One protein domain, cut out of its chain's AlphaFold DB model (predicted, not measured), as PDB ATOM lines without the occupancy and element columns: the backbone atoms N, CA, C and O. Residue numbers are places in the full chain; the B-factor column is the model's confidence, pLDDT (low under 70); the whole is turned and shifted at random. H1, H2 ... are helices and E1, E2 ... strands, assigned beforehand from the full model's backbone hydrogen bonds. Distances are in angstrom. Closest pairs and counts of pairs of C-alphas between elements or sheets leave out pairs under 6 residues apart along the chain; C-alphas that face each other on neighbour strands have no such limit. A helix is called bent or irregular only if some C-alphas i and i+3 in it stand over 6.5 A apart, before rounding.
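AT A GLANCE: This is residues 2 to 54 and 94 to 126 of the 300 residues of an uncharacterized protein of Piloderma croceum (strain F 1598) (UniProt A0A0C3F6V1). A long, narrow, strongly twisted ribbon of four strands is built along the bent strand E2, with E1 on one side and E3 and E4 one after the other on the other side. Two short helices, H1 and H2, lie beyond one end of the ribbon, where residues 21 to 31 and 118 to 123 stick out. The printed part has 86 residues with E1, H1, E2, E3, E4 and H2 in chain order; the branched sheet's neighbour pairs are antiparallel. The class is mixed, helices and strands, with under half of the residues in named elements. The whole is extended, with a radius of gyration of the C-alphas of 19.1 A and spans of 55 by 35 by 22 A.

IN THESE COORDINATES: E2, residues 38 to 50, measures 33.7 A and bends by 66 degrees at residue 47. E1, residues 9 to 16, measures 22.6 A from C-alpha 9 at (38.689, -52.498, 2.839). E4 is residues 107 to 112, 16.1 A, and E3 residues 96 to 100, 12.6 A. H1 is residues 30 to 33; H2, residues 116 to 121, ends at C-alpha 121 at (70.413, -43.686, 25.596).

HOW THE PARTS SIT: E2 pairs with E1 at 148 degrees, N 15 and O 40 being 3.0 A apart. On its other side are E4, at 152 degrees with N 41 and O 109 at 2.8 A, and E3, at 116 degrees with N 47 and O 99 at 2.9 A. Neither helix is on the sheet, and H1 and H2 are apart. In H2 every O i to N i+4 pair is within hydrogen-bond range; H1 is too short for one, and its one O i to N i+3 pair is not within range.

THE WHOLE: The C-alphas of Gln 3 and Asp 25, the two farthest apart, are 57.3 A apart. Residues 55 to 93 are not printed; C-alphas 54 and 94 are 10.7 A apart across the cut. The link from E1 to H1, 13 residues, is long. The mean pLDDT of the printed part is 74.0; residues 2 to 8, 16 to 33, 53 to 54 and 124 are under 70.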
ATOM      1  N   LEU A   2      29.408 -66.904  -5.730       31.27
ATOM      2  CA  LEU A   2      29.442 -65.495  -5.315       31.27
ATOM      3  C   LEU A   2      30.727 -64.872  -5.870       31.27
ATOM      4  O   LEU A   2      31.814 -65.197  -5.402       31.27
ATOM      5  N   GLN A   3      30.615 -64.024  -6.892       33.62
ATOM      6  CA  GLN A   3      31.739 -63.206  -7.342       33.62
ATOM      7  C   GLN A   3      32.021 -62.158  -6.259       33.62
ATOM      8  O   GLN A   3      31.376 -61.116  -6.195       33.62
ATOM      9  N   LEU A   4      32.973 -62.463  -5.377       41.47
ATOM     10  CA  LEU A   4      33.618 -61.472  -4.526       41.47
ATOM     11  C   LEU A   4      34.510 -60.617  -5.431       41.47
ATOM     12  O   LEU A   4      35.677 -60.933  -5.644       41.47
ATOM     13  N   THR A   5      33.967 -59.543  -6.002       49.78
ATOM     14  CA  THR A   5      34.788 -58.434  -6.499       49.78
ATOM     15  C   THR A   5      35.403 -57.779  -5.266       49.78
ATOM     16  O   THR A   5      34.807 -56.891  -4.660       49.78
ATOM     17  N   GLY A   6      36.508 -58.360  -4.798       50.44
ATOM     18  CA  GLY A   6      37.114 -58.085  -3.502       50.44
ATOM     19  C   GLY A   6      37.791 -56.725  -3.474       50.44
ATOM     20  O   GLY A   6      39.006 -56.639  -3.606       50.44
ATOM     21  N   GLU A   7      37.010 -55.666  -3.283       64.69
ATOM     22  CA  GLU A   7      37.548 -54.427  -2.734       64.69
ATOM     23  C   GLU A   7      38.020 -54.743  -1.311       64.69
ATOM     24  O   GLU A   7      37.231 -55.072  -0.422       64.69
ATOM     25  N   LEU A   8      39.341 -54.762  -1.125       64.06
ATOM     26  CA  LEU A   8      39.950 -54.916   0.185       64.06
ATOM     27  C   LEU A   8      39.730 -53.607   0.939       64.06
ATOM     28  O   LEU A   8      40.316 -52.582   0.593       64.06
ATOM     29  N   PHE A   9      38.881 -53.639   1.958       70.50
ATOM     30  CA  PHE A   9      38.689 -52.498   2.839       70.50
ATOM     31  C   PHE A   9      39.589 -52.643   4.055       70.50
ATOM     32  O   PHE A   9      39.558 -53.665   4.747       70.50
ATOM     33  N   ILE A  10      40.383 -51.605   4.284       74.19
ATOM     34  CA  ILE A  10      41.311 -51.507   5.402       74.19
ATOM     35  C   ILE A  10      40.615 -50.697   6.487       74.19
ATOM     36  O   ILE A  10      40.273 -49.535   6.264       74.19
ATOM     37  N   ASP A  11      40.404 -51.326   7.639       72.06
ATOM     38  CA  ASP A  11      40.003 -50.622   8.855       72.06
ATOM     39  C   ASP A  11      41.254 -50.249   9.653       72.06
ATOM     40  O   ASP A  11      42.187 -51.053   9.740       72.06
ATOM     41  N   VAL A  12      41.290 -49.020  10.170       76.38
ATOM     42  CA  VAL A  12      42.456 -48.425  10.833       76.38
ATOM     43  C   VAL A  12      42.075 -48.110  12.270       76.38
ATOM     44  O   VAL A  12      41.355 -47.147  12.536       76.38
ATOM     45  N   ILE A  13      42.579 -48.916  13.203       75.44
ATOM     46  CA  ILE A  13      42.352 -48.715  14.636       75.44
ATOM     47  C   ILE A  13      43.569 -47.999  15.216       75.44
ATOM     48  O   ILE A  13      44.675 -48.540  15.194       75.44
ATOM     49  N   LEU A  14      43.350 -46.785  15.725       74.94
ATOM     50  CA  LEU A  14      44.353 -46.014  16.451       74.94
ATOM     51  C   LEU A  14      44.194 -46.275  17.949       74.94
ATOM     52  O   LEU A  14      43.176 -45.905  18.533       74.94
ATOM     53  N   THR A  15      45.210 -46.875  18.567       73.62
ATOM     54  CA  THR A  15      45.258 -47.043  20.023       73.62
ATOM     55  C   THR A  15      46.384 -46.182  20.577       73.62
ATOM     56  O   THR A  15      47.552 -46.417  20.259       73.62
ATOM     57  N   CYS A  16      46.039 -45.191  21.399       63.62
ATOM     58  CA  CYS A  16      47.000 -44.480  22.233       63.62
ATOM     59  C   CYS A  16      46.965 -45.067  23.647       63.62
ATOM     60  O   CYS A  16      45.915 -45.130  24.289       63.62
ATOM     61  N   ALA A  17      48.123 -45.504  24.140       65.25
ATOM     62  CA  ALA A  17      48.305 -45.707  25.568       65.25
ATOM     63  C   ALA A  17      48.501 -44.326  26.204       65.25
ATOM     64  O   ALA A  17      49.628 -43.892  26.452       65.25
ATOM     65  N   ASP A  18      47.402 -43.593  26.391       55.62
ATOM     66  CA  ASP A  18      47.460 -42.334  27.119       55.62
ATOM     67  C   ASP A  18      47.912 -42.637  28.545       55.62
ATOM     68  O   ASP A  18      47.302 -43.440  29.257       55.62
ATOM     69  N   ALA A  19      49.007 -41.991  28.950       51.97
ATOM     70  CA  ALA A  19      49.436 -41.962  30.333       51.97
ATOM     71  C   ALA A  19      48.272 -41.396  31.151       51.97
ATOM     72  O   ALA A  19      48.043 -40.185  31.173       51.97
ATOM     73  N   LEU A  20      47.493 -42.279  31.779       50.16
ATOM     74  CA  LEU A  20      46.485 -41.886  32.746       50.16
ATOM     75  C   LEU A  20      47.213 -41.051  33.794       50.16
ATOM     76  O   LEU A  20      47.998 -41.576  34.578       50.16
ATOM     77  N   THR A  21      46.957 -39.745  33.794       50.06
ATOM     78  CA  THR A  21      47.413 -38.803  34.816       50.06
ATOM     79  C   THR A  21      46.644 -39.069  36.110       50.06
ATOM     80  O   THR A  21      45.868 -38.231  36.575       50.06
ATOM     81  N   LYS A  22      46.763 -40.280  36.649       51.59
ATOM     82  CA  LYS A  22      46.368 -40.576  38.012       51.59
ATOM     83  C   LYS A  22      47.592 -40.331  38.869       51.59
ATOM     84  O   LYS A  22      48.615 -40.979  38.699       51.59
ATOM     85  N   ASP A  23      47.431 -39.364  39.758       51.84
ATOM     86  CA  ASP A  23      48.309 -38.934  40.854       51.84
ATOM     87  C   ASP A  23      48.527 -40.050  41.903       51.84
ATOM     88  O   ASP A  23      48.713 -39.792  43.087       51.84
ATOM     89  N   ASP A  24      48.423 -41.309  41.474       52.28
ATOM     90  CA  ASP A  24      48.580 -42.504  42.277       52.28
ATOM     91  C   ASP A  24      49.885 -43.166  41.820       52.28
ATOM     92  O   ASP A  24      49.893 -43.996  40.906       52.28
ATOM     93  N   ASP A  25      50.989 -42.840  42.501       59.56
ATOM     94  CA  ASP A  25      52.319 -43.476  42.380       59.56
ATOM     95  C   ASP A  25      52.297 -45.018  42.550       59.56
ATOM     96  O   ASP A  25      53.312 -45.700  42.436       59.56
ATOM     97  N   ILE A  26      51.121 -45.585  42.818       58.34
ATOM     98  CA  ILE A  26      50.835 -47.003  43.041       58.34
ATOM     99  C   ILE A  26      50.778 -47.800  41.722       58.34
ATOM    100  O   ILE A  26      50.848 -49.025  41.754       58.34
ATOM    101  N   LEU A  27      50.692 -47.141  40.560       50.47
ATOM    102  CA  LEU A  27      50.617 -47.798  39.241       50.47
ATOM    103  C   LEU A  27      51.923 -47.747  38.425       50.47
ATOM    104  O   LEU A  27      51.906 -48.007  37.223       50.47
ATOM    105  N   LEU A  28      53.066 -47.490  39.070       58.47
ATOM    106  CA  LEU A  28      54.411 -47.666  38.495       58.47
ATOM    107  C   LEU A  28      54.838 -49.146  38.439       58.47
ATOM    108  O   LEU A  28      56.014 -49.468  38.624       58.47
ATOM    109  N   ASP A  29      53.906 -50.065  38.177       59.22
ATOM    110  CA  ASP A  29      54.292 -51.427  37.819       59.22
ATOM    111  C   ASP A  29      55.117 -51.340  36.533       59.22
ATOM    112  O   ASP A  29      54.669 -50.844  35.494       59.22
ATOM    113  N   THR A  30      56.371 -51.776  36.629       60.81
ATOM    114  CA  THR A  30      57.433 -51.528  35.643       60.81
ATOM    115  C   THR A  30      57.060 -52.030  34.244       60.81
ATOM    116  O   THR A  30      57.553 -51.511  33.251       60.81
ATOM    117  N   SER A  31      56.123 -52.978  34.152       67.75
ATOM    118  CA  SER A  31      55.607 -53.511  32.892       67.75
ATOM    119  C   SER A  31      54.756 -52.525  32.086       67.75
ATOM    120  O   SER A  31      54.740 -52.609  30.862       67.75
ATOM    121  N   ALA A  32      54.042 -51.592  32.726       63.53
ATOM    122  CA  ALA A  32      53.222 -50.611  32.006       63.53
ATOM    123  C   ALA A  32      54.078 -49.482  31.407       63.53
ATOM    124  O   ALA A  32      53.751 -48.951  30.342       63.53
ATOM    125  N   ALA A  33      55.205 -49.161  32.052       66.25
ATOM    126  CA  ALA A  33      56.129 -48.119  31.614       66.25
ATOM    127  C   ALA A  33      56.736 -48.399  30.230       66.25
ATOM    128  O   ALA A  33      56.988 -47.462  29.474       66.25
ATOM    129  N   ASP A  34      56.909 -49.671  29.865       71.56
ATOM    130  CA  ASP A  34      57.490 -50.049  28.574       71.56
ATOM    131  C   ASP A  34      56.585 -49.728  27.378       71.56
ATOM    132  O   ASP A  34      57.101 -49.449  26.290       71.56
ATOM    133  N   THR A  35      55.264 -49.717  27.597       73.94
ATOM    134  CA  THR A  35      54.235 -49.430  26.577       73.94
ATOM    135  C   THR A  35      53.822 -47.959  26.513       73.94
ATOM    136  O   THR A  35      53.111 -47.546  25.595       73.94
ATOM    137  N   LEU A  36      54.263 -47.140  27.473       73.81
ATOM    138  CA  LEU A  36      53.966 -45.712  27.468       73.81
ATOM    139  C   LEU A  36      54.662 -45.014  26.297       73.81
ATOM    140  O   LEU A  36      55.838 -45.238  26.003       73.81
ATOM    141  N   GLY A  37      53.911 -44.135  25.636       76.44
ATOM    142  CA  GLY A  37      54.373 -43.447  24.433       76.44
ATOM    143  C   GLY A  37      54.328 -44.314  23.174       76.44
ATOM    144  O   GLY A  37      54.835 -43.885  22.143       76.44
ATOM    145  N   GLU A  38      53.734 -45.507  23.210       83.75
ATOM    146  CA  GLU A  38      53.475 -46.282  21.997       83.75
ATOM    147  C   GLU A  38      52.103 -45.923  21.406       83.75
ATOM    148  O   GLU A  38      51.071 -45.955  22.079       83.75
ATOM    149  N   ILE A  39      52.097 -45.577  20.120       84.31
ATOM    150  CA  ILE A  39      50.892 -45.434  19.307       84.31
ATOM    151  C   ILE A  39      50.873 -46.608  18.342       84.31
ATOM    152  O   ILE A  39      51.787 -46.756  17.531       84.31
ATOM    153  N   SER A  40      49.839 -47.443  18.414       86.69
ATOM    154  CA  SER A  40      49.680 -48.562  17.487       86.69
ATOM    155  C   SER A  40      48.585 -48.278  16.468       86.69
ATOM    156  O   SER A  40      47.501 -47.793  16.805       86.69
ATOM    157  N   ILE A  41      48.894 -48.574  15.207       89.44
ATOM    158  CA  ILE A  41      47.971 -48.544  14.081       89.44
ATOM    159  C   ILE A  41      47.831 -49.972  13.572       89.44
ATOM    160  O   ILE A  41      48.778 -50.533  13.020       89.44
ATOM    161  N   GLN A  42      46.651 -50.555  13.750       91.50
ATOM    162  CA  GLN A  42      46.343 -51.901  13.268       91.50
ATOM    163  C   GLN A  42      45.514 -51.831  11.990       91.50
ATOM    164  O   GLN A  42      44.539 -51.078  11.925       91.50
ATOM    165  N   MET A  43      45.891 -52.633  10.995       90.12
ATOM    166  CA  MET A  43      45.207 -52.745   9.708       90.12
ATOM    167  C   MET A  43      44.564 -54.121   9.563       90.12
ATOM    168  O   MET A  43      45.247 -55.144   9.602       90.12
ATOM    169  N   TRP A  44      43.255 -54.141   9.330       92.31
ATOM    170  CA  TRP A  44      42.462 -55.371   9.239       92.31
ATOM    171  C   TRP A  44      41.900 -55.583   7.836       92.31
ATOM    172  O   TRP A  44      41.506 -54.616   7.176       92.31
ATOM    173  N   ARG A  45      41.774 -56.845   7.391       90.56
ATOM    174  CA  ARG A  45      40.908 -57.152   6.241       90.56
ATOM    175  C   ARG A  45      39.486 -57.139   6.733       90.56
ATOM    176  O   ARG A  45      39.113 -57.908   7.620       90.56
ATOM    177  N   THR A  46      38.673 -56.300   6.117       90.81
ATOM    178  CA  THR A  46      37.262 -56.230   6.466       90.81
ATOM    179  C   THR A  46      36.384 -56.535   5.269       90.81
ATOM    180  O   THR A  46      36.687 -56.195   4.124       90.81
ATOM    181  N   SER A  47      35.266 -57.204   5.538       88.94
ATOM    182  CA  SER A  47      34.150 -57.269   4.609       88.94
ATOM    183  C   SER A  47      33.145 -56.202   4.996       88.94
ATOM    184  O   SER A  47      32.628 -56.180   6.117       88.94
ATOM    185  N   GLN A  48      32.863 -55.313   4.049       87.69
ATOM    186  CA  GLN A  48      31.834 -54.308   4.216       87.69
ATOM    187  C   GLN A  48      30.476 -54.894   3.859       87.69
ATOM    188  O   GLN A  48      30.242 -55.354   2.740       87.69
ATOM    189  N   ARG A  49      29.538 -54.821   4.801       85.50
ATOM    190  CA  ARG A  49      28.121 -55.015   4.508       85.50
ATOM    191  C   ARG A  49      27.429 -53.669   4.615       85.50
ATOM    192  O   ARG A  49      27.378 -53.067   5.689       85.50
ATOM    193  N   LYS A  50      26.885 -53.204   3.487       83.00
ATOM    194  CA  LYS A  50      25.954 -52.074   3.475       83.00
ATOM    195  C   LYS A  50      24.753 -52.495   4.304       83.00
ATOM    196  O   LYS A  50      24.024 -53.407   3.911       83.00
ATOM    197  N   LEU A  51      24.581 -51.877   5.465       77.06
ATOM    198  CA  LEU A  51      23.346 -52.063   6.197       77.06
ATOM    199  C   LEU A  51      22.293 -51.192   5.513       77.06
ATOM    200  O   LEU A  51      22.578 -50.022   5.229       77.06
ATOM    201  N   PRO A  52      21.094 -51.729   5.216       74.50
ATOM    202  CA  PRO A  52      19.993 -50.858   4.851       74.50
ATOM    203  C   PRO A  52      19.855 -49.830   5.968       74.50
ATOM    204  O   PRO A  52      20.014 -50.166   7.146       74.50
ATOM    205  N   PHE A  53      19.604 -48.574   5.602       68.69
ATOM    206  CA  PHE A  53      19.257 -47.549   6.571       68.69
ATOM    207  C   PHE A  53      17.903 -47.942   7.162       68.69
ATOM    208  O   PHE A  53      16.846 -47.502   6.722       68.69
ATOM    209  N   THR A  54      17.912 -48.853   8.129       66.81
ATOM    210  CA  THR A  54      16.773 -49.026   9.001       66.81
ATOM    211  C   THR A  54      16.673 -47.694   9.711       66.81
ATOM    212  O   THR A  54      17.651 -47.280  10.344       66.81
ATOM    213  N   ILE A  94      25.789 -43.383   4.687       76.00
ATOM    214  CA  ILE A  94      25.560 -44.829   4.616       76.00
ATOM    215  C   ILE A  94      26.261 -45.456   5.820       76.00
ATOM    216  O   ILE A  94      27.467 -45.289   5.999       76.00
ATOM    217  N   ARG A  95      25.516 -46.201   6.639       76.94
ATOM    218  CA  ARG A  95      26.124 -47.006   7.698       76.94
ATOM    219  C   ARG A  95      26.718 -48.259   7.081       76.94
ATOM    220  O   ARG A  95      26.002 -49.121   6.570       76.94
ATOM    221  N   ILE A  96      28.035 -48.348   7.139       83.19
ATOM    222  CA  ILE A  96      28.770 -49.533   6.729       83.19
ATOM    223  C   ILE A  96      29.074 -50.318   7.994       83.19
ATOM    224  O   ILE A  96      29.669 -49.789   8.929       83.19
ATOM    225  N   LYS A  97      28.639 -51.579   8.039       85.56
ATOM    226  CA  LYS A  97      29.124 -52.509   9.054       85.56
ATOM    227  C   LYS A  97      30.365 -53.188   8.502       85.56
ATOM    228  O   LYS A  97      30.269 -53.927   7.520       85.56
ATOM    229  N   CYS A  98      31.499 -52.933   9.138       86.75
ATOM    230  CA  CYS A  98      32.727 -53.674   8.902       86.75
ATOM    231  C   CYS A  98      32.689 -54.966   9.729       86.75
ATOM    232  O   CYS A  98      32.266 -54.967  10.886       86.75
ATOM    233  N   ILE A  99      33.066 -56.080   9.111       89.88
ATOM    234  CA  ILE A  99      33.273 -57.367   9.780       89.88
ATOM    235  C   ILE A  99      34.719 -57.762   9.500       89.88
ATOM    236  O   ILE A  99      35.094 -57.841   8.328       89.88
ATOM    237  N   HIS A 100      35.519 -57.975  10.545       93.19
ATOM    238  CA  HIS A 100      36.893 -58.457  10.398       93.19
ATOM    239  C   HIS A 100      36.869 -59.875   9.818       93.19
ATOM    240  O   HIS A 100      36.046 -60.699  10.219       93.19
ATOM    241  N   LEU A 101      37.708 -60.122   8.814       93.62
ATOM    242  CA  LEU A 101      37.794 -61.415   8.136       93.62
ATOM    243  C   LEU A 101      38.840 -62.340   8.752       93.62
ATOM    244  O   LEU A 101      38.705 -63.553   8.623       93.62
ATOM    245  N   ASP A 102      39.851 -61.764   9.394       93.94
ATOM    246  CA  ASP A 102      40.958 -62.483  10.012       93.94
ATOM    247  C   ASP A 102      40.846 -62.413  11.546       93.94
ATOM    248  O   ASP A 102      40.181 -61.524  12.089       93.94
ATOM    249  N   GLU A 103      41.496 -63.349  12.244       95.50
ATOM    250  CA  GLU A 103      41.582 -63.362  13.715       95.50
ATOM    251  C   GLU A 103      42.588 -62.326  14.246       95.50
ATOM    252  O   GLU A 103      42.420 -61.804  15.348       95.50
ATOM    253  N   GLU A 104      43.588 -61.973  13.432       94.75
ATOM    254  CA  GLU A 104      44.675 -61.042  13.752       94.75
ATOM    255  C   GLU A 104      44.809 -59.947  12.672       94.75
ATOM    256  O   GLU A 104      44.425 -60.169  11.517       94.75
ATOM    257  N   PRO A 105      45.348 -58.756  13.006       93.56
ATOM    258  CA  PRO A 105      45.579 -57.706  12.019       93.56
ATOM    259  C   PRO A 105      46.629 -58.145  10.992       93.56
ATOM    260  O   PRO A 105      47.617 -58.793  11.325       93.56
ATOM    261  N   ILE A 106      46.462 -57.725   9.736       93.31
ATOM    262  CA  ILE A 106      47.411 -58.044   8.654       93.31
ATOM    263  C   ILE A 106      48.768 -57.401   8.932       93.31
ATOM    264  O   ILE A 106      49.819 -57.983   8.673       93.31
ATOM    265  N   VAL A 107      48.710 -56.149   9.388       91.19
ATOM    266  CA  VAL A 107      49.855 -55.278   9.617       91.19
ATOM    267  C   VAL A 107      49.564 -54.445  10.853       91.19
ATOM    268  O   VAL A 107      48.464 -53.909  11.012       91.19
ATOM    269  N   THR A 108      50.570 -54.318  11.713       91.19
ATOM    270  CA  THR A 108      50.544 -53.412  12.858       91.19
ATOM    271  C   THR A 108      51.757 -52.498  12.785       91.19
ATOM    272  O   THR A 108      52.891 -52.967  12.840       91.19
ATOM    273  N   PHE A 109      51.522 -51.193  12.677       87.94
ATOM    274  CA  PHE A 109      52.565 -50.184  12.827       87.94
ATOM    275  C   PHE A 109      52.595 -49.710  14.272       87.94
ATOM    276  O   PHE A 109      51.557 -49.350  14.824       87.94
ATOM    277  N   ILE A 110      53.776 -49.691  14.879       87.62
ATOM    278  CA  ILE A 110      53.966 -49.226  16.253       87.62
ATOM    279  C   ILE A 110      54.908 -48.029  16.214       87.62
ATOM    280  O   ILE A 110      56.090 -48.159  15.899       87.62
ATOM    281  N   PHE A 111      54.380 -46.859  16.546       83.19
ATOM    282  CA  PHE A 111      55.129 -45.619  16.662       83.19
ATOM    283  C   PHE A 111      55.501 -45.415  18.125       83.19
ATOM    284  O   PHE A 111      54.635 -45.190  18.968       83.19
ATOM    285  N   LYS A 112      56.793 -45.496  18.438       81.06
ATOM    286  CA  LYS A 112      57.298 -45.285  19.798       81.06
ATOM    287  C   LYS A 112      57.733 -43.833  19.969       81.06
ATOM    288  O   LYS A 112      58.845 -43.461  19.602       81.06
ATOM    289  N   TYR A 113      56.880 -43.018  20.568       79.88
ATOM    290  CA  TYR A 113      57.181 -41.656  20.999       79.88
ATOM    291  C   TYR A 113      57.885 -41.683  22.356       79.88
ATOM    292  O   TYR A 113      57.372 -41.204  23.367       79.88
ATOM    293  N   ARG A 114      59.087 -42.263  22.390       75.12
ATOM    294  CA  ARG A 114      59.980 -42.072  23.535       75.12
ATOM    295  C   ARG A 114      60.691 -40.721  23.372       75.12
ATOM    296  O   ARG A 114      61.052 -40.367  22.247       75.12
ATOM    297  N   PRO A 115      60.911 -39.959  24.458       75.94
ATOM    298  CA  PRO A 115      61.758 -38.774  24.434       75.94
ATOM    299  C   PRO A 115      63.079 -39.055  23.717       75.94
ATOM    300  O   PRO A 115      63.675 -40.119  23.909       75.94
ATOM    301  N   LEU A 116      63.546 -38.098  22.911       73.56
ATOM    302  CA  LEU A 116      64.756 -38.252  22.097       73.56
ATOM    303  C   LEU A 116      65.966 -38.699  22.936       73.56
ATOM    304  O   LEU A 116      66.761 -39.513  22.477       73.56
ATOM    305  N   ASP A 117      66.075 -38.220  24.174       75.38
ATOM    306  CA  ASP A 117      67.159 -38.580  25.093       75.38
ATOM    307  C   ASP A 117      67.108 -40.056  25.514       75.38
ATOM    308  O   ASP A 117      68.141 -40.720  25.566       75.38
ATOM    309  N   ILE A 118      65.907 -40.610  25.715       77.38
ATOM    310  CA  ILE A 118      65.705 -42.040  25.996       77.38
ATOM    311  C   ILE A 118      66.013 -42.874  24.747       77.38
ATOM    312  O   ILE A 118      66.620 -43.941  24.842       77.38
ATOM    313  N   LEU A 119      65.631 -42.397  23.559       75.62
ATOM    314  CA  LEU A 119      65.957 -43.070  22.298       75.62
ATOM    315  C   LEU A 119      67.471 -43.100  22.029       75.62
ATOM    316  O   LEU A 119      67.984 -44.125  21.580       75.62
ATOM    317  N   LYS A 120      68.186 -42.012  22.340       81.25
ATOM    318  CA  LYS A 120      69.654 -41.931  22.261       81.25
ATOM    319  C   LYS A 120      70.332 -42.838  23.285       81.25
ATOM    320  O   LYS A 120      71.250 -43.564  22.920       81.25
ATOM    321  N   ALA A 121      69.870 -42.832  24.538       77.50
ATOM    322  CA  ALA A 121      70.413 -43.686  25.596       77.50
ATOM    323  C   ALA A 121      70.275 -45.182  25.265       77.50
ATOM    324  O   ALA A 121      71.184 -45.960  25.536       77.50
ATOM    325  N   ASN A 122      69.174 -45.568  24.613       72.38
ATOM    326  CA  ASN A 122      68.930 -46.941  24.162       72.38
ATOM    327  C   ASN A 122      69.625 -47.295  22.832       72.38
ATOM    328  O   ASN A 122      69.454 -48.409  22.343       72.38
ATOM    329  N   GLY A 123      70.362 -46.366  22.212       73.19
ATOM    330  CA  GLY A 123      71.066 -46.596  20.946       73.19
ATOM    331  C   GLY A 123      70.163 -46.765  19.718       73.19
ATOM    332  O   GLY A 123      70.638 -47.212  18.679       73.19
ATOM    333  N   ILE A 124      68.875 -46.415  19.816       68.94
ATOM    334  CA  ILE A 124      67.910 -46.519  18.707       68.94
ATOM    335  C   ILE A 124      68.138 -45.389  17.698       68.94
ATOM    336  O   ILE A 124      68.046 -45.592  16.492       68.94
ATOM    337  N   VAL A 125      68.450 -44.191  18.194       78.88
ATOM    338  CA  VAL A 125      68.774 -43.029  17.362       78.88
ATOM    339  C   VAL A 125      70.287 -42.822  17.392       78.88
ATOM    340  O   VAL A 125      70.848 -42.748  18.491       78.88
ATOM    341  N   PRO A 126      70.959 -42.680  16.231       81.31
ATOM    342  CA  PRO A 126      72.366 -42.320  16.178       81.31
ATOM    343  C   PRO A 126      72.614 -41.074  17.019       81.31
ATOM    344  O   PRO A 126      72.061 -39.998  16.772       81.31
TER     345      PRO A 126